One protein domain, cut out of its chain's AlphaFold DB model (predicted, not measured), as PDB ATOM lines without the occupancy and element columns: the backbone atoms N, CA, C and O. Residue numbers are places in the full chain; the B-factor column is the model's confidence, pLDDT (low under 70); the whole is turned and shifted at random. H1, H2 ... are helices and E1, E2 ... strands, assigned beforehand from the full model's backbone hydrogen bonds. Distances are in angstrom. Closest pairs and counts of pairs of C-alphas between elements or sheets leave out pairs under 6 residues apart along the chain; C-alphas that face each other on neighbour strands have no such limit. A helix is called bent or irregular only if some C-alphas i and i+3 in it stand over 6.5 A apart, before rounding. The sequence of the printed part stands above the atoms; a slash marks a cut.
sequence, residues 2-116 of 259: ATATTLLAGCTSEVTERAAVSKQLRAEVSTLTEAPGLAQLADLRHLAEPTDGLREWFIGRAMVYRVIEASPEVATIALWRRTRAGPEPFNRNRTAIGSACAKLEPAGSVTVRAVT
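What this domain is: This is residues 2 to 116 of the 259 residues of an uncharacterized protein of Naumannella sp. ID2617S (UniProt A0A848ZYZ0). A strongly twisted sheet of four strands has the long helix H1 running along one of its faces, over E3, while residues 2 to 12 of H1 stick out past the sheet as a free arm. The short helix H2 packs over E2 and touches edge strand E1, H3 sits beside E1, and residues 88 to 93 of the E2 to E3 link also stick out. The printed part has 115 residues, with three named helices and then four named strands along the chain; the class is mixed, helices and strands. The sheet, in order E1, E2, E3, E4, is antiparallel throughout and forms a meander, each strand the antiparallel neighbour of the one before; with H1 on one face it makes two layers. The whole is elongated, spanning 59 by 31 by 20 A, and only just loose, close to compact, with a radius of gyration of the C-alphas of 16.3 A.

How they stand to each other: E2, residues 75 to 82, and E3, residues 97 to 107, are the inner strands, a hairpin at 149 degrees, with N 79 and O 100 2.8 A apart, within hydrogen-bond range. Edge strand E1, residues 63 to 70, forms a hairpin with E2 at 162 degrees, N 66 to O 78 being 3.0 A. Edge strand E4, residues 109 to 115, forms a hairpin with E3 at 141 degrees, N 103 to O 113 being 2.9 A. H1, residues 2 to 34, is on the sheet at a height of 5.4 A, along the strands at 15 degrees to E3 on the local plane; its closest C-alphas to E3 are Ser 22 and Gly 98, 3.8 A. H1 is irregular, with C-alphas 27 and 30 7.4 A apart, and has a kink of 48 degrees near residue 28. H2, residues 44 to 48, is over E2 at a height of 7.3 A and touches E1, the closest C-alphas being Arg 45 and Ala 70, 5.1 A. H3, residues 52 to 59, is at the sheet's level, with C-alphas Phe 58 and Val 64 of E1 5.7 A apart. H1 and H3 are apart. In H3 every O i to N i+4 pair is within hydrogen-bond range; H1 has 24 of 29, and H2 has 0 of 1 but 2 of 2 O i to N i+3 pairs.

Where its parts are: H1 begins at C-alpha 2 (10.552, 52.119, 1.491) and is 48.3 A long. H2 is 8.3 A and H3 10.3 A. E1 is 19.6 A, E2 23.0 A, E3 31.0 A and E4 18.8 A, ending at C-alpha 115 (-30.567, 52.501, 1.739).

The domain as a whole: The two C-alphas farthest apart are those of Ala 2 and Gly 108, 59.4 A. The printed part has no cut. The link E2 to E3, residues 83 to 96, is long. The mean pLDDT of the printed part is 79.1, with residues 2 to 13, 83 to 96 and 107 under 70.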
ATOM      1  N   ALA A   2      11.325  51.624   2.646       46.75
ATOM      2  CA  ALA A   2      10.552  52.119   1.491       46.75
ATOM      3  C   ALA A   2       9.331  51.250   1.106       46.75
ATOM      4  O   ALA A   2       8.282  51.779   0.767       46.75
ATOM      5  N   THR A   3       9.426  49.923   1.230       46.28
ATOM      6  CA  THR A   3       8.354  48.983   0.852       46.28
ATOM      7  C   THR A   3       7.100  49.096   1.724       46.28
ATOM      8  O   THR A   3       5.992  49.006   1.209       46.28
ATOM      9  N   ALA A   4       7.252  49.338   3.032       45.16
ATOM     10  CA  ALA A   4       6.117  49.457   3.952       45.16
ATOM     11  C   ALA A   4       5.308  50.742   3.706       45.16
ATOM     12  O   ALA A   4       4.080  50.713   3.722       45.16
ATOM     13  N   THR A   5       5.985  51.856   3.412       50.38
ATOM     14  CA  THR A   5       5.340  53.147   3.134       50.38
ATOM     15  C   THR A   5       4.566  53.128   1.814       50.38
ATOM     16  O   THR A   5       3.471  53.678   1.745       50.38
ATOM     17  N   THR A   6       5.083  52.456   0.780       46.50
ATOM     18  CA  THR A   6       4.390  52.323  -0.514       46.50
ATOM     19  C   THR A   6       3.158  51.416  -0.426       46.50
ATOM     20  O   THR A   6       2.130  51.744  -1.010       46.50
ATOM     21  N   LEU A   7       3.217  50.332   0.359       45.00
ATOM     22  CA  LEU A   7       2.053  49.479   0.645       45.00
ATOM     23  C   LEU A   7       0.961  50.235   1.422       45.00
ATOM     24  O   LEU A   7      -0.206  50.178   1.049       45.00
ATOM     25  N   LEU A   8       1.332  51.003   2.453       46.56
ATOM     26  CA  LEU A   8       0.391  51.826   3.225       46.56
ATOM     27  C   LEU A   8      -0.250  52.942   2.377       46.56
ATOM     28  O   LEU A   8      -1.448  53.207   2.499       46.56
ATOM     29  N   ALA A   9       0.518  53.578   1.487       53.28
ATOM     30  CA  ALA A   9      -0.001  54.592   0.569       53.28
ATOM     31  C   ALA A   9      -0.955  53.989  -0.481       53.28
ATOM     32  O   ALA A   9      -2.017  54.554  -0.728       53.28
ATOM     33  N   GLY A  10      -0.630  52.814  -1.034       56.44
ATOM     34  CA  GLY A  10      -1.502  52.099  -1.974       56.44
ATOM     35  C   GLY A  10      -2.817  51.627  -1.340       56.44
ATOM     36  O   GLY A  10      -3.886  51.807  -1.916       56.44
ATOM     37  N   CYS A  11      -2.777  51.106  -0.109       57.22
ATOM     38  CA  CYS A  11      -3.996  50.702   0.597       57.22
ATOM     39  C   CYS A  11      -4.903  51.895   0.942       57.22
ATOM     40  O   CYS A  11      -6.126  51.783   0.879       57.22
ATOM     41  N   THR A  12      -4.332  53.049   1.298       62.72
ATOM     42  CA  THR A  12      -5.125  54.245   1.632       62.72
ATOM     43  C   THR A  12      -5.740  54.906   0.397       62.72
ATOM     44  O   THR A  12      -6.880  55.378   0.478       62.72
ATOM     45  N   SER A  13      -5.062  54.887  -0.759       68.38
ATOM     46  CA  SER A  13      -5.652  55.342  -2.026       68.38
ATOM     47  C   SER A  13      -6.803  54.440  -2.471       68.38
ATOM     48  O   SER A  13      -7.878  54.950  -2.772       68.38
ATOM     49  N   GLU A  14      -6.640  53.114  -2.408       70.00
ATOM     50  CA  GLU A  14      -7.695  52.161  -2.784       70.00
ATOM     51  C   GLU A  14      -8.949  52.290  -1.905       70.00
ATOM     52  O   GLU A  14     -10.072  52.303  -2.414       70.00
ATOM     53  N   VAL A  15      -8.778  52.440  -0.586       75.62
ATOM     54  CA  VAL A  15      -9.896  52.651   0.352       75.62
ATOM     55  C   VAL A  15     -10.629  53.962   0.058       75.62
ATOM     56  O   VAL A  15     -11.862  54.003   0.075       75.62
ATOM     57  N   THR A  16      -9.888  55.029  -0.250       78.56
ATOM     58  CA  THR A  16     -10.467  56.345  -0.558       78.56
ATOM     59  C   THR A  16     -11.228  56.325  -1.884       78.56
ATOM     60  O   THR A  16     -12.356  56.818  -1.956       78.56
ATOM     61  N   GLU A  17     -10.661  55.704  -2.919       77.31
ATOM     62  CA  GLU A  17     -11.313  55.527  -4.221       77.31
ATOM     63  C   GLU A  17     -12.595  54.698  -4.098       77.31
ATOM     64  O   GLU A  17     -13.654  55.096  -4.586       77.31
ATOM     65  N   ARG A  18     -12.539  53.585  -3.362       79.25
ATOM     66  CA  ARG A  18     -13.697  52.736  -3.058       79.25
ATOM     67  C   ARG A  18     -14.814  53.504  -2.349       79.25
ATOM     68  O   ARG A  18     -15.989  53.372  -2.711       79.25
ATOM     69  N   ALA A  19     -14.470  54.327  -1.361       84.25
ATOM     70  CA  ALA A  19     -15.432  55.170  -0.659       84.25
ATOM     71  C   ALA A  19     -16.064  56.227  -1.585       84.25
ATOM     72  O   ALA A  19     -17.278  56.442  -1.532       84.25
ATOM     73  N   ALA A  20     -15.271  56.844  -2.467       84.81
ATOM     74  CA  ALA A  20     -15.752  57.815  -3.445       84.81
ATOM     75  C   ALA A  20     -16.739  57.187  -4.444       84.81
ATOM     76  O   ALA A  20     -17.838  57.719  -4.620       84.81
ATOM     77  N   VAL A  21     -16.416  56.020  -5.018       87.00
ATOM     78  CA  VAL A  21     -17.337  55.311  -5.928       87.00
ATOM     79  C   VAL A  21     -18.595  54.859  -5.197       87.00
ATOM     80  O   VAL A  21     -19.686  54.987  -5.739       87.00
ATOM     81  N   SER A  22     -18.487  54.396  -3.948       89.75
ATOM     82  CA  SER A  22     -19.663  54.016  -3.146       89.75
ATOM     83  C   SER A  22     -20.588  55.215  -2.900       89.75
ATOM     84  O   SER A  22     -21.810  55.096  -2.996       89.75
ATOM     85  N   LYS A  23     -20.019  56.394  -2.613       90.38
ATOM     86  CA  LYS A  23     -20.777  57.644  -2.444       90.38
ATOM     87  C   LYS A  23     -21.476  58.056  -3.740       90.38
ATOM     88  O   LYS A  23     -22.656  58.396  -3.696       90.38
ATOM     89  N   GLN A  24     -20.767  58.011  -4.866       89.44
ATOM     90  CA  GLN A  24     -21.337  58.309  -6.178       89.44
ATOM     91  C   GLN A  24     -22.466  57.333  -6.524       89.44
ATOM     92  O   GLN A  24     -23.567  57.754  -6.861       89.44
ATOM     93  N   LEU A  25     -22.226  56.031  -6.355       90.31
ATOM     94  CA  LEU A  25     -23.209  54.993  -6.627       90.31
ATOM     95  C   LEU A  25     -24.490  55.196  -5.806       90.31
ATOM     96  O   LEU A  25     -25.575  55.106  -6.366       90.31
ATOM     97  N   ARG A  26     -24.384  55.545  -4.513       92.69
ATOM     98  CA  ARG A  26     -25.548  55.893  -3.671       92.69
ATOM     99  C   ARG A  26     -26.336  57.087  -4.209       92.69
ATOM    100  O   ARG A  26     -27.560  57.060  -4.147       92.69
ATOM    101  N   ALA A  27     -25.658  58.117  -4.715       91.12
ATOM    102  CA  ALA A  27     -26.315  59.295  -5.283       91.12
ATOM    103  C   ALA A  27     -27.062  58.978  -6.591       91.12
ATOM    104  O   ALA A  27     -28.065  59.614  -6.895       91.12
ATOM    105  N   GLU A  28     -26.604  57.972  -7.334       90.75
ATOM    106  CA  GLU A  28     -27.165  57.583  -8.628       90.75
ATOM    107  C   GLU A  28     -28.240  56.488  -8.536       90.75
ATOM    108  O   GLU A  28     -28.860  56.164  -9.544       90.75
ATOM    109  N   VAL A  29     -28.518  55.927  -7.353       93.06
ATOM    110  CA  VAL A  29     -29.500  54.835  -7.185       93.06
ATOM    111  C   VAL A  29     -30.883  55.172  -7.765       93.06
ATOM    112  O   VAL A  29     -31.553  54.291  -8.297       93.06
ATOM    113  N   SER A  30     -31.327  56.427  -7.708       90.00
ATOM    114  CA  SER A  30     -32.620  56.829  -8.282       90.00
ATOM    115  C   SER A  30     -32.682  56.666  -9.808       90.00
ATOM    116  O   SER A  30     -33.753  56.378 -10.346       90.00
ATOM    117  N   THR A  31     -31.543  56.767 -10.501       89.75
ATOM    118  CA  THR A  31     -31.440  56.595 -11.964       89.75
ATOM    119  C   THR A  31     -31.666  55.150 -12.409       89.75
ATOM    120  O   THR A  31     -31.916  54.901 -13.582       89.75
ATOM    121  N   LEU A  32     -31.653  54.178 -11.484       90.56
ATOM    122  CA  LEU A  32     -31.980  52.786 -11.811       90.56
ATOM    123  C   LEU A  32     -33.397  52.647 -12.376       90.56
ATOM    124  O   LEU A  32     -33.642  51.732 -13.151       90.56
ATOM    125  N   THR A  33     -34.314  53.563 -12.046       89.56
ATOM    126  CA  THR A  33     -35.665  53.614 -12.638       89.56
ATOM    127  C   THR A  33     -35.661  53.737 -14.166       89.56
ATOM    128  O   THR A  33     -36.626  53.331 -14.809       89.56
ATOM    129  N   GLU A  34     -34.570  54.232 -14.758       89.94
ATOM    130  CA  GLU A  34     -34.368  54.331 -16.208       89.94
ATOM    131  C   GLU A  34     -33.963  52.993 -16.852       89.94
ATOM    132  O   GLU A  34     -33.867  52.898 -18.080       89.94
ATOM    133  N   ALA A  35     -33.679  51.958 -16.055       89.81
ATOM    134  CA  ALA A  35     -33.277  50.660 -16.569       89.81
ATOM    135  C   ALA A  35     -34.446  49.969 -17.309       89.81
ATOM    136  O   ALA A  35     -35.568  49.935 -16.788       89.81
ATOM    137  N   PRO A  36     -34.210  49.392 -18.506       88.00
ATOM    138  CA  PRO A  36     -35.246  48.772 -19.322       88.00
ATOM    139  C   PRO A  36     -36.077  47.754 -18.543       88.00
ATOM    140  O   PRO A  36     -35.542  46.813 -17.958       88.00
ATOM    141  N   GLY A  37     -37.397  47.942 -18.545       83.88
ATOM    142  CA  GLY A  37     -38.342  47.036 -17.898       83.88
ATOM    143  C   GLY A  37     -38.433  47.172 -16.376       83.88
ATOM    144  O   GLY A  37     -39.394  46.663 -15.810       83.88
ATOM    145  N   LEU A  38     -37.496  47.862 -15.704       88.00
ATOM    146  CA  LEU A  38     -37.465  47.923 -14.239       88.00
ATOM    147  C   LEU A  38     -38.681  48.666 -13.678       88.00
ATOM    148  O   LEU A  38     -39.349  48.158 -12.782       88.00
ATOM    149  N   ALA A  39     -38.990  49.844 -14.224       85.38
ATOM    150  CA  ALA A  39     -40.115  50.663 -13.771       85.38
ATOM    151  C   ALA A  39     -41.478  49.963 -13.928       85.38
ATOM    152  O   ALA A  39     -42.423  50.313 -13.218       85.38
ATOM    153  N   GLN A  40     -41.570  48.987 -14.842       87.12
ATOM    154  CA  GLN A  40     -42.783  48.239 -15.179       87.12
ATOM    155  C   GLN A  40     -42.882  46.875 -14.475       87.12
ATOM    156  O   GLN A  40     -43.855  46.154 -14.701       87.12
ATOM    157  N   LEU A  41     -41.906  46.494 -13.641       87.81
ATOM    158  CA  LEU A  41     -41.975  45.231 -12.905       87.81
ATOM    159  C   LEU A  41     -43.121  45.268 -11.889       87.81
ATOM    160  O   LEU A  41     -43.039  45.940 -10.863       87.81
ATOM    161  N   ALA A  42     -44.174  44.502 -12.173       86.50
ATOM    162  CA  ALA A  42     -45.309  44.317 -11.271       86.50
ATOM    163  C   ALA A  42     -44.989  43.384 -10.088       86.50
ATOM    164  O   ALA A  42     -45.633  43.473  -9.049       86.50
ATOM    165  N   ASP A  43     -44.003  42.496 -10.248       91.06
ATOM    166  CA  ASP A  43     -43.527  41.579  -9.211       91.06
ATOM    167  C   ASP A  43     -42.000  41.673  -9.122       91.06
ATOM    168  O   ASP A  43     -41.273  41.263 -10.034       91.06
ATOM    169  N   LEU A  44     -41.504  42.229  -8.014       91.62
ATOM    170  CA  LEU A  44     -40.072  42.459  -7.823       91.62
ATOM    171  C   LEU A  44     -39.267  41.169  -7.600       91.62
ATOM    172  O   LEU A  44     -38.037  41.204  -7.681       91.62
ATOM    173  N   ARG A  45     -39.909  40.004  -7.418       89.94
ATOM    174  CA  ARG A  45     -39.205  38.707  -7.403       89.94
ATOM    175  C   ARG A  45     -38.544  38.395  -8.742       89.94
ATOM    176  O   ARG A  45     -37.532  37.695  -8.760       89.94
ATOM    177  N   HIS A  46     -39.042  38.958  -9.845       88.38
ATOM    178  CA  HIS A  46     -38.431  38.799 -11.168       88.38
ATOM    179  C   HIS A  46     -37.023  39.402 -11.270       88.38
ATOM    180  O   HIS A  46     -36.266  39.027 -12.159       88.38
ATOM    181  N   LEU A  47     -36.605  40.249 -10.324       87.69
ATOM    182  CA  LEU A  47     -35.218  40.721 -10.238       87.69
ATOM    183  C   LEU A  47     -34.206  39.599  -9.969       87.69
ATOM    184  O   LEU A  47     -33.014  39.773 -10.211       87.69
ATOM    185  N   ALA A  48     -34.643  38.442  -9.468       84.62
ATOM    186  CA  ALA A  48     -33.766  37.281  -9.321       84.62
ATOM    187  C   ALA A  48     -33.386  36.650 -10.677       84.62
ATOM    188  O   ALA A  48     -32.387  35.928 -10.760       84.62
ATOM    189  N   GLU A  49     -34.160  36.939 -11.727       80.56
ATOM    190  CA  GLU A  49     -33.996  36.449 -13.096       80.56
ATOM    191  C   GLU A  49     -34.082  37.630 -14.084       80.56
ATOM    192  O   GLU A  49     -35.063  37.770 -14.814       80.56
ATOM    193  N   PRO A  50     -33.072  38.523 -14.097       79.31
ATOM    194  CA  PRO A  50     -33.090  39.703 -14.951       79.31
ATOM    195  C   PRO A  50     -33.180  39.335 -16.426       79.31
ATOM    196  O   PRO A  50     -32.506  38.410 -16.885       79.31
ATOM    197  N   THR A  51     -33.945  40.140 -17.161       83.94
ATOM    198  CA  THR A  51     -33.968  40.131 -18.623       83.94
ATOM    199  C   THR A  51     -32.612  40.548 -19.190       83.94
ATOM    200  O   THR A  51     -31.871  41.302 -18.554       83.94
ATOM    201  N   ASP A  52     -32.301  40.121 -20.415       84.12
ATOM    202  CA  ASP A  52     -31.031  40.471 -21.062       84.12
ATOM    203  C   ASP A  52     -30.858  41.988 -21.217       84.12
ATOM    204  O   ASP A  52     -29.795  42.514 -20.905       84.12
ATOM    205  N   GLY A  53     -31.927  42.725 -21.543       86.38
ATOM    206  CA  GLY A  53     -31.873  44.190 -21.620       86.38
ATOM    207  C   GLY A  53     -31.542  44.868 -20.283       86.38
ATOM    208  O   GLY A  53     -30.820  45.865 -20.256       86.38
ATOM    209  N   LEU A  54     -32.016  44.317 -19.156       86.62
ATOM    210  CA  LEU A  54     -31.638  44.810 -17.830       86.62
ATOM    211  C   LEU A  54     -30.159  44.509 -17.549       86.62
ATOM    212  O   LEU A  54     -29.444  45.378 -17.051       86.62
ATOM    213  N   ARG A  55     -29.680  43.312 -17.912       85.31
ATOM    214  CA  ARG A  55     -28.266  42.933 -17.762       85.31
ATOM    215  C   ARG A  55     -27.344  43.844 -18.563       85.31
ATOM    216  O   ARG A  55     -26.418  44.425 -18.001       85.31
ATOM    217  N   GLU A  56     -27.634  44.016 -19.847       84.94
ATOM    218  CA  GLU A  56     -26.880  44.872 -20.764       84.94
ATOM    219  C   GLU A  56     -26.825  46.323 -20.273       84.94
ATOM    220  O   GLU A  56     -25.770  46.958 -20.332       84.94
ATOM    221  N   TRP A  57     -27.923  46.842 -19.711       89.00
ATOM    222  CA  TRP A  57     -27.967  48.200 -19.162       89.00
ATOM    223  C   TRP A  57     -27.006  48.403 -17.981       89.00
ATOM    224  O   TRP A  57     -26.344  49.446 -17.907       89.00
ATOM    225  N   PHE A  58     -26.918  47.418 -17.077       87.50
ATOM    226  CA  PHE A  58     -25.988  47.427 -15.941       87.50
ATOM    227  C   PHE A  58     -24.535  47.244 -16.409       87.50
ATOM    228  O   PHE A  58     -23.675  48.048 -16.041       87.50
ATOM    229  N   ILE A  59     -24.272  46.269 -17.291       82.00
ATOM    230  CA  ILE A  59     -22.938  46.014 -17.865       82.00
ATOM    231  C   ILE A  59     -22.409  47.260 -18.587       82.00
ATOM    232  O   ILE A  59     -21.277  47.679 -18.345       82.00
ATOM    233  N   GLY A  60     -23.238  47.914 -19.409       83.19
ATOM    234  CA  GLY A  60     -22.878  49.146 -20.122       83.19
ATOM    235  C   GLY A  60     -22.521  50.323 -19.204       83.19
ATOM    236  O   GLY A  60     -21.859  51.264 -19.635       83.19
ATOM    237  N   ARG A  61     -22.906  50.261 -17.923       84.94
ATOM    238  CA  ARG A  61     -22.566  51.237 -16.872       84.94
ATOM    239  C   ARG A  61     -21.452  50.755 -15.941       84.94
ATOM    240  O   ARG A  61     -21.215  51.375 -14.905       84.94
ATOM    241  N   ALA A  62     -20.776  49.660 -16.296       82.25
ATOM    242  CA  ALA A  62     -19.784  48.984 -15.464       82.25
ATOM    243  C   ALA A  62     -20.324  48.637 -14.063       82.25
ATOM    244  O   ALA A  62     -19.623  48.778 -13.054       82.25
ATOM    245  N   MET A  63     -21.592  48.223 -14.011       85.19
ATOM    246  CA  MET A  63     -22.312  47.871 -12.795       85.19
ATOM    247  C   MET A  63     -22.851  46.445 -12.845       85.19
ATOM    248  O   MET A  63     -23.158  45.920 -13.908       85.19
ATOM    249  N   VAL A  64     -23.043  45.860 -11.667       87.06
ATOM    250  CA  VAL A  64     -23.786  44.610 -11.462       87.06
ATOM    251  C   VAL A  64     -24.678  44.776 -10.240       87.06
ATOM    252  O   VAL A  64     -24.329  45.513  -9.311       87.06
ATOM    253  N   TYR A  65     -25.813  44.076 -10.221       89.25
ATOM    254  CA  TYR A  65     -26.630  43.944  -9.024       89.25
ATOM    255  C   TYR A  65     -26.854  42.481  -8.637       89.25
ATOM    256  O   TYR A  65     -26.835  41.582  -9.480       89.25
ATOM    257  N   ARG A  66     -27.092  42.255  -7.344       89.44
ATOM    258  CA  ARG A  66     -27.579  40.984  -6.795       89.44
ATOM    259  C   ARG A  66     -28.748  41.270  -5.861       89.44
ATOM    260  O   ARG A  66     -28.727  42.240  -5.103       89.44
ATOM    261  N   VAL A  67     -29.771  40.425  -5.911       90.75
ATOM    262  CA  VAL A  67     -30.916  40.512  -4.996       90.75
ATOM    263  C   VAL A  67     -30.491  40.026  -3.613       90.75
ATOM    264  O   VAL A  67     -30.006  38.906  -3.484       90.75
ATOM    265  N   ILE A  68     -30.685  40.853  -2.585       91.31
ATOM    266  CA  ILE A  68     -30.531  40.454  -1.177       91.31
ATOM    267  C   ILE A  68     -31.805  39.729  -0.735       91.31
ATOM    268  O   ILE A  68     -31.767  38.606  -0.227       91.31
ATOM    269  N   GLU A  69     -32.936  40.385  -0.981       90.62
ATOM    270  CA  GLU A  69     -34.279  39.929  -0.647       90.62
ATOM    271  C   GLU A  69     -35.265  40.504  -1.666       90.62
ATOM    272  O   GLU A  69     -35.111  41.650  -2.097       90.62
ATOM    273  N   ALA A  70     -36.267  39.717  -2.053       91.06
ATOM    274  CA  ALA A  70     -37.351  40.172  -2.911       91.06
ATOM    275  C   ALA A  70     -38.672  39.478  -2.557       91.06
ATOM    276  O   ALA A  70     -38.736  38.259  -2.396       91.06
ATOM    277  N   SER A  71     -39.729  40.274  -2.501       92.44
ATOM    278  CA  SER A  71     -41.135  39.886  -2.495       92.44
ATOM    279  C   SER A  71     -41.828  40.565  -3.690       92.44
ATOM    280  O   SER A  71     -41.174  41.320  -4.412       92.44
ATOM    281  N   PRO A  72     -43.127  40.328  -3.940       92.12
ATOM    282  CA  PRO A  72     -43.834  41.034  -5.008       92.12
ATOM    283  C   PRO A  72     -43.776  42.563  -4.880       92.12
ATOM    284  O   PRO A  72     -43.640  43.256  -5.884       92.12
ATOM    285  N   GLU A  73     -43.820  43.081  -3.650       92.62
ATOM    286  CA  GLU A  73     -43.990  44.512  -3.357       92.62
ATOM    287  C   GLU A  73     -42.714  45.203  -2.872       92.62
ATOM    288  O   GLU A  73     -42.664  46.423  -2.754       92.62
ATOM    289  N   VAL A  74     -41.662  44.459  -2.546       94.31
ATOM    290  CA  VAL A  74     -40.411  45.075  -2.110       94.31
ATOM    291  C   VAL A  74     -39.225  44.231  -2.518       94.31
ATOM    292  O   VAL A  74     -39.232  43.014  -2.374       94.31
ATOM    293  N   ALA A  75     -38.167  44.888  -2.976       94.25
ATOM    294  CA  ALA A  75     -36.872  44.250  -3.127       94.25
ATOM    295  C   ALA A  75     -35.764  45.125  -2.560       94.25
ATOM    296  O   ALA A  75     -35.798  46.353  -2.651       94.25
ATOM    297  N   THR A  76     -34.755  44.469  -2.003       95.38
ATOM    298  CA  THR A  76     -33.480  45.090  -1.670       95.38
ATOM    299  C   THR A  76     -32.420  44.457  -2.552       95.38
ATOM    300  O   THR A  76     -32.237  43.238  -2.541       95.38
ATOM    301  N   ILE A  77     -31.715  45.284  -3.319       93.62
ATOM    302  CA  ILE A  77     -30.597  44.847  -4.155       93.62
ATOM    303  C   ILE A  77     -29.301  45.465  -3.650       93.62
ATOM    304  O   ILE A  77     -29.268  46.619  -3.214       93.62
ATOM    305  N   ALA A  78     -28.231  44.690  -3.736       93.06
ATOM    306  CA  ALA A  78     -26.872  45.178  -3.630       93.06
ATOM    307  C   ALA A  78     -26.363  45.547  -5.026       93.06
ATOM    308  O   ALA A  78     -26.685  44.880  -6.009       93.06
ATOM    309  N   LEU A  79     -25.584  46.619  -5.098       91.94
ATOM    310  CA  LEU A  79     -25.022  47.189  -6.313       91.94
ATOM    311  C   LEU A  79     -23.512  47.279  -6.161       91.94
ATOM    312  O   LEU A  79     -23.024  47.714  -5.116       91.94
ATOM    313  N   TRP A  80     -22.797  46.968  -7.233       89.94
ATOM    314  CA  TRP A  80     -21.356  47.155  -7.338       89.94
ATOM    315  C   TRP A  80     -21.035  47.907  -8.623       89.94
ATOM    316  O   TRP A  80     -21.699  47.709  -9.642       89.94
ATOM    317  N   ARG A  81     -20.016  48.768  -8.580       86.75
ATOM    318  CA  ARG A  81     -19.510  49.513  -9.740       86.75
ATOM    319  C   ARG A  81     -17.984  49.469  -9.794       86.75
ATOM    320  O   ARG A  81     -17.334  49.624  -8.759       86.75
ATOM    321  N   ARG A  82     -17.427  49.331 -11.001       76.12
ATOM    322  CA  ARG A  82     -15.982  49.462 -11.268       76.12
ATOM    323  C   ARG A  82     -15.547  50.935 -11.225       76.12
ATOM    324  O   ARG A  82     -16.261  51.797 -11.730       76.12
ATOM    325  N   THR A  83     -14.352  51.239 -10.714       65.06
ATOM    326  CA  THR A  83     -13.771  52.598 -10.802       65.06
ATOM    327  C   THR A  83     -13.482  53.070 -12.232       65.06
ATOM    328  O   THR A  83     -13.316  54.272 -12.436       65.06
ATOM    329  N   ARG A  84     -13.404  52.176 -13.233       58.06
ATOM    330  CA  ARG A  84     -13.180  52.534 -14.647       58.06
ATOM    331  C   ARG A  84     -14.062  51.711 -15.586       58.06
ATOM    332  O   ARG A  84     -14.262  50.518 -15.367       58.06
ATOM    333  N   ALA A  85     -14.554  52.351 -16.646       45.34
ATOM    334  CA  ALA A  85     -15.225  51.682 -17.758       45.34
ATOM    335  C   ALA A  85     -14.180  51.136 -18.747       45.34
ATOM    336  O   ALA A  85     -13.265  51.862 -19.131       45.34
ATOM    337  N   GLY A  86     -14.318  49.876 -19.168       45.75
ATOM    338  CA  GLY A  86     -13.499  49.284 -20.230       45.75
ATOM    339  C   GLY A  86     -13.346  47.760 -20.117       45.75
ATOM    340  O   GLY A  86     -13.335  47.236 -19.001       45.75
ATOM    341  N   PRO A  87     -13.237  47.033 -21.244       38.75
ATOM    342  CA  PRO A  87     -12.888  45.622 -21.250       38.75
ATOM    343  C   PRO A  87     -11.363  45.492 -21.148       38.75
ATOM    344  O   PRO A  87     -10.658  45.718 -22.126       38.75
ATOM    345  N   GLU A  88     -10.833  45.125 -19.982       42.34
ATOM    346  CA  GLU A  88      -9.484  44.552 -19.918       42.34
ATOM    347  C   GLU A  88      -9.615  43.023 -19.921       42.34
ATOM    348  O   GLU A  88      -9.949  42.437 -18.891       42.34
ATOM    349  N   PRO A  89      -9.383  42.349 -21.064       36.28
ATOM    350  CA  PRO A  89      -9.702  40.929 -21.236       36.28
ATOM    351  C   PRO A  89      -8.847  39.964 -20.396       36.28
ATOM    352  O   PRO A  89      -9.119  38.768 -20.393       36.28
ATOM    353  N   PHE A  90      -7.832  40.447 -19.669       37.91
ATOM    354  CA  PHE A  90      -6.880  39.588 -18.951       37.91
ATOM    355  C   PHE A  90      -6.579  40.020 -17.513       37.91
ATOM    356  O   PHE A  90      -5.699  39.440 -16.880       37.91
ATOM    357  N   ASN A  91      -7.309  40.997 -16.968       37.19
ATOM    358  CA  ASN A  91      -7.024  41.517 -15.636       37.19
ATOM    359  C   ASN A  91      -8.162  41.188 -14.661       37.19
ATOM    360  O   ASN A  91      -9.053  41.993 -14.407       37.19
ATOM    361  N   ARG A  92      -8.111  39.981 -14.080       43.59
ATOM    362  CA  ARG A  92      -8.950  39.609 -12.921       43.59
ATOM    363  C   ARG A  92      -8.593  40.420 -11.662       43.59
ATOM    364  O   ARG A  92      -9.309  40.357 -10.669       43.59
ATOM    365  N   ASN A  93      -7.509  41.202 -11.699       42.62
ATOM    366  CA  ASN A  93      -7.051  42.006 -10.578       42.62
ATOM    367  C   ASN A  93      -7.534  43.462 -10.670       42.62
ATOM    368  O   ASN A  93      -6.896  44.321 -11.269       42.62
ATOM    369  N   ARG A  94      -8.626  43.704  -9.938       51.25
ATOM    370  CA  ARG A  94      -8.864  44.883  -9.087       51.25
ATOM    371  C   ARG A  94      -8.883  46.248  -9.783       51.25
ATOM    372  O   ARG A  94      -7.903  46.982  -9.812       51.25
ATOM    373  N   THR A  95     -10.083  46.674 -10.162       52.88
ATOM    374  CA  THR A  95     -10.475  48.081  -9.990       52.88
ATOM    375  C   THR A  95     -11.109  48.221  -8.606       52.88
ATOM    376  O   THR A  95     -11.830  47.321  -8.180       52.88
ATOM    377  N   ALA A  96     -10.832  49.303  -7.874       55.91
ATOM    378  CA  ALA A  96     -11.554  49.588  -6.635       55.91
ATOM    379  C   ALA A  96     -13.071  49.610  -6.907       55.91
ATOM    380  O   ALA A  96     -13.540  50.106  -7.933       55.91
ATOM    381  N   ILE A  97     -13.836  49.011  -6.000       74.38
ATOM    382  CA  ILE A  97     -15.264  48.771  -6.196       74.38
ATOM    383  C   ILE A  97     -16.051  49.625  -5.236       74.38
ATOM    384  O   ILE A  97     -15.920  49.470  -4.025       74.38
ATOM    385  N   GLY A  98     -16.913  50.486  -5.761       84.12
ATOM    386  CA  GLY A  98     -17.942  51.096  -4.933       84.12
ATOM    387  C   GLY A  98     -19.133  50.166  -4.793       84.12
ATOM    388  O   GLY A  98     -19.516  49.517  -5.766       84.12
ATOM    389  N   SER A  99     -19.732  50.123  -3.605       91.06
ATOM    390  CA  SER A  99     -20.967  49.378  -3.376       91.06
ATOM    391  C   SER A  99     -22.038  50.217  -2.688       91.06
ATOM    392  O   SER A  99     -21.772  51.177  -1.955       91.06
ATOM    393  N   ALA A 100     -23.287  49.876  -2.972       93.75
ATOM    394  CA  ALA A 100     -24.459  50.501  -2.383       93.75
ATOM    395  C   ALA A 100     -25.601  49.491  -2.310       93.75
ATOM    396  O   ALA A 100     -25.589  48.483  -3.012       93.75
ATOM    397  N   CYS A 101     -26.608  49.797  -1.498       95.56
ATOM    398  CA  CYS A 101     -27.865  49.069  -1.518       95.56
ATOM    399  C   CYS A 101     -28.991  49.996  -1.945       95.56
ATOM    400  O   CYS A 101     -29.009  51.187  -1.614       95.56
ATOM    401  N   ALA A 102     -29.928  49.428  -2.689       96.12
ATOM    402  CA  ALA A 102     -31.120  50.108  -3.145       96.12
ATOM    403  C   ALA A 102     -32.350  49.328  -2.698       96.12
ATOM    404  O   ALA A 102     -32.376  48.098  -2.781       96.12
ATOM    405  N   LYS A 103     -33.365  50.058  -2.240       96.44
ATOM    406  CA  LYS A 103     -34.693  49.520  -1.974       96.44
ATOM    407  C   LYS A 103     -35.628  49.926  -3.104       96.44
ATOM    408  O   LYS A 103     -35.651  51.099  -3.487       96.44
ATOM    409  N   LEU A 104     -36.365  48.947  -3.612       95.50
ATOM    410  CA  LEU A 104     -37.329  49.075  -4.692       95.50
ATOM    411  C   LEU A 104     -38.725  48.797  -4.144       95.50
ATOM    412  O   LEU A 104     -38.913  47.804  -3.442       95.50
ATOM    413  N   GLU A 105     -39.678  49.671  -4.457       93.44
ATOM    414  CA  GLU A 105     -41.086  49.552  -4.053       93.44
ATOM    415  C   GLU A 105     -41.986  49.995  -5.226       93.44
ATOM    416  O   GLU A 105     -41.744  51.068  -5.799       93.44
ATOM    417  N   PRO A 106     -43.010  49.212  -5.614       82.88
ATOM    418  CA  PRO A 106     -43.972  49.598  -6.627       82.88
ATOM    419  C   PRO A 106     -44.974  50.593  -6.031       82.88
ATOM    420  O   PRO A 106     -45.710  50.284  -5.099       82.88
ATOM    421  N   ALA A 107     -45.023  51.799  -6.592       69.94
ATOM    422  CA  ALA A 107     -46.021  52.820  -6.270       69.94
ATOM    423  C   ALA A 107     -46.728  53.257  -7.565       69.94
ATOM    424  O   ALA A 107     -46.641  54.408  -7.987       69.94
ATOM    425  N   GLY A 108     -47.336  52.296  -8.270       73.06
ATOM    426  CA  GLY A 108     -47.813  52.452  -9.654       73.06
ATOM    427  C   GLY A 108     -46.694  52.275 -10.691       73.06
ATOM    428  O   GLY A 108     -46.852  51.506 -11.632       73.06
ATOM    429  N   SER A 109     -45.537  52.899 -10.458       83.19
ATOM    430  CA  SER A 109     -44.248  52.588 -11.098       83.19
ATOM    431  C   SER A 109     -43.213  52.239 -10.031       83.19
ATOM    432  O   SER A 109     -43.284  52.772  -8.919       83.19
ATOM    433  N   VAL A 110     -42.244  51.372 -10.338       88.19
ATOM    434  CA  VAL A 110     -41.180  51.036  -9.376       88.19
ATOM    435  C   VAL A 110     -40.371  52.285  -9.041       88.19
ATOM    436  O   VAL A 110     -39.793  52.926  -9.916       88.19
ATOM    437  N   THR A 111     -40.327  52.621  -7.757       91.31
ATOM    438  CA  THR A 111     -39.465  53.672  -7.214       91.31
ATOM    439  C   THR A 111     -38.219  53.045  -6.618       91.31
ATOM    440  O   THR A 111     -38.258  51.923  -6.112       91.31
ATOM    441  N   VAL A 112     -37.103  53.769  -6.674       94.38
ATOM    442  CA  VAL A 112     -35.815  53.282  -6.180       94.38
ATOM    443  C   VAL A 112     -35.197  54.331  -5.267       94.38
ATOM    444  O   VAL A 112     -35.105  55.505  -5.627       94.38
ATOM    445  N   ARG A 113     -34.744  53.909  -4.083       95.12
ATOM    446  CA  ARG A 113     -34.001  54.769  -3.153       95.12
ATOM    447  C   ARG A 113     -32.778  54.071  -2.585       95.12
ATOM    448  O   ARG A 113     -32.802  52.866  -2.336       95.12
ATOM    449  N   ALA A 114     -31.725  54.843  -2.338       96.06
ATOM    450  CA  ALA A 114     -30.557  54.349  -1.624       96.06
ATOM    451  C   ALA A 114     -30.922  54.032  -0.168       96.06
ATOM    452  O   ALA A 114     -31.647  54.788   0.481       96.06
ATOM    453  N   VAL A 115     -30.400  52.923   0.346       96.25
ATOM    454  CA  VAL A 115     -30.567  52.501   1.739       96.25
ATOM    455  C   VAL A 115     -29.238  52.030   2.314       96.25
ATOM    456  O   VAL A 115     -28.304  51.691   1.582       96.25
ATOM    457  N   THR A 116     -29.151  51.995   3.641       94.12
ATOM    458  CA  THR A 116     -28.062  51.290   4.319       94.12
ATOM    459  C   THR A 116     -28.156  49.805   3.989       94.12
ATOM    460  O   THR A 116     -29.240  49.225   4.045       94.12
TER     461      THR A 116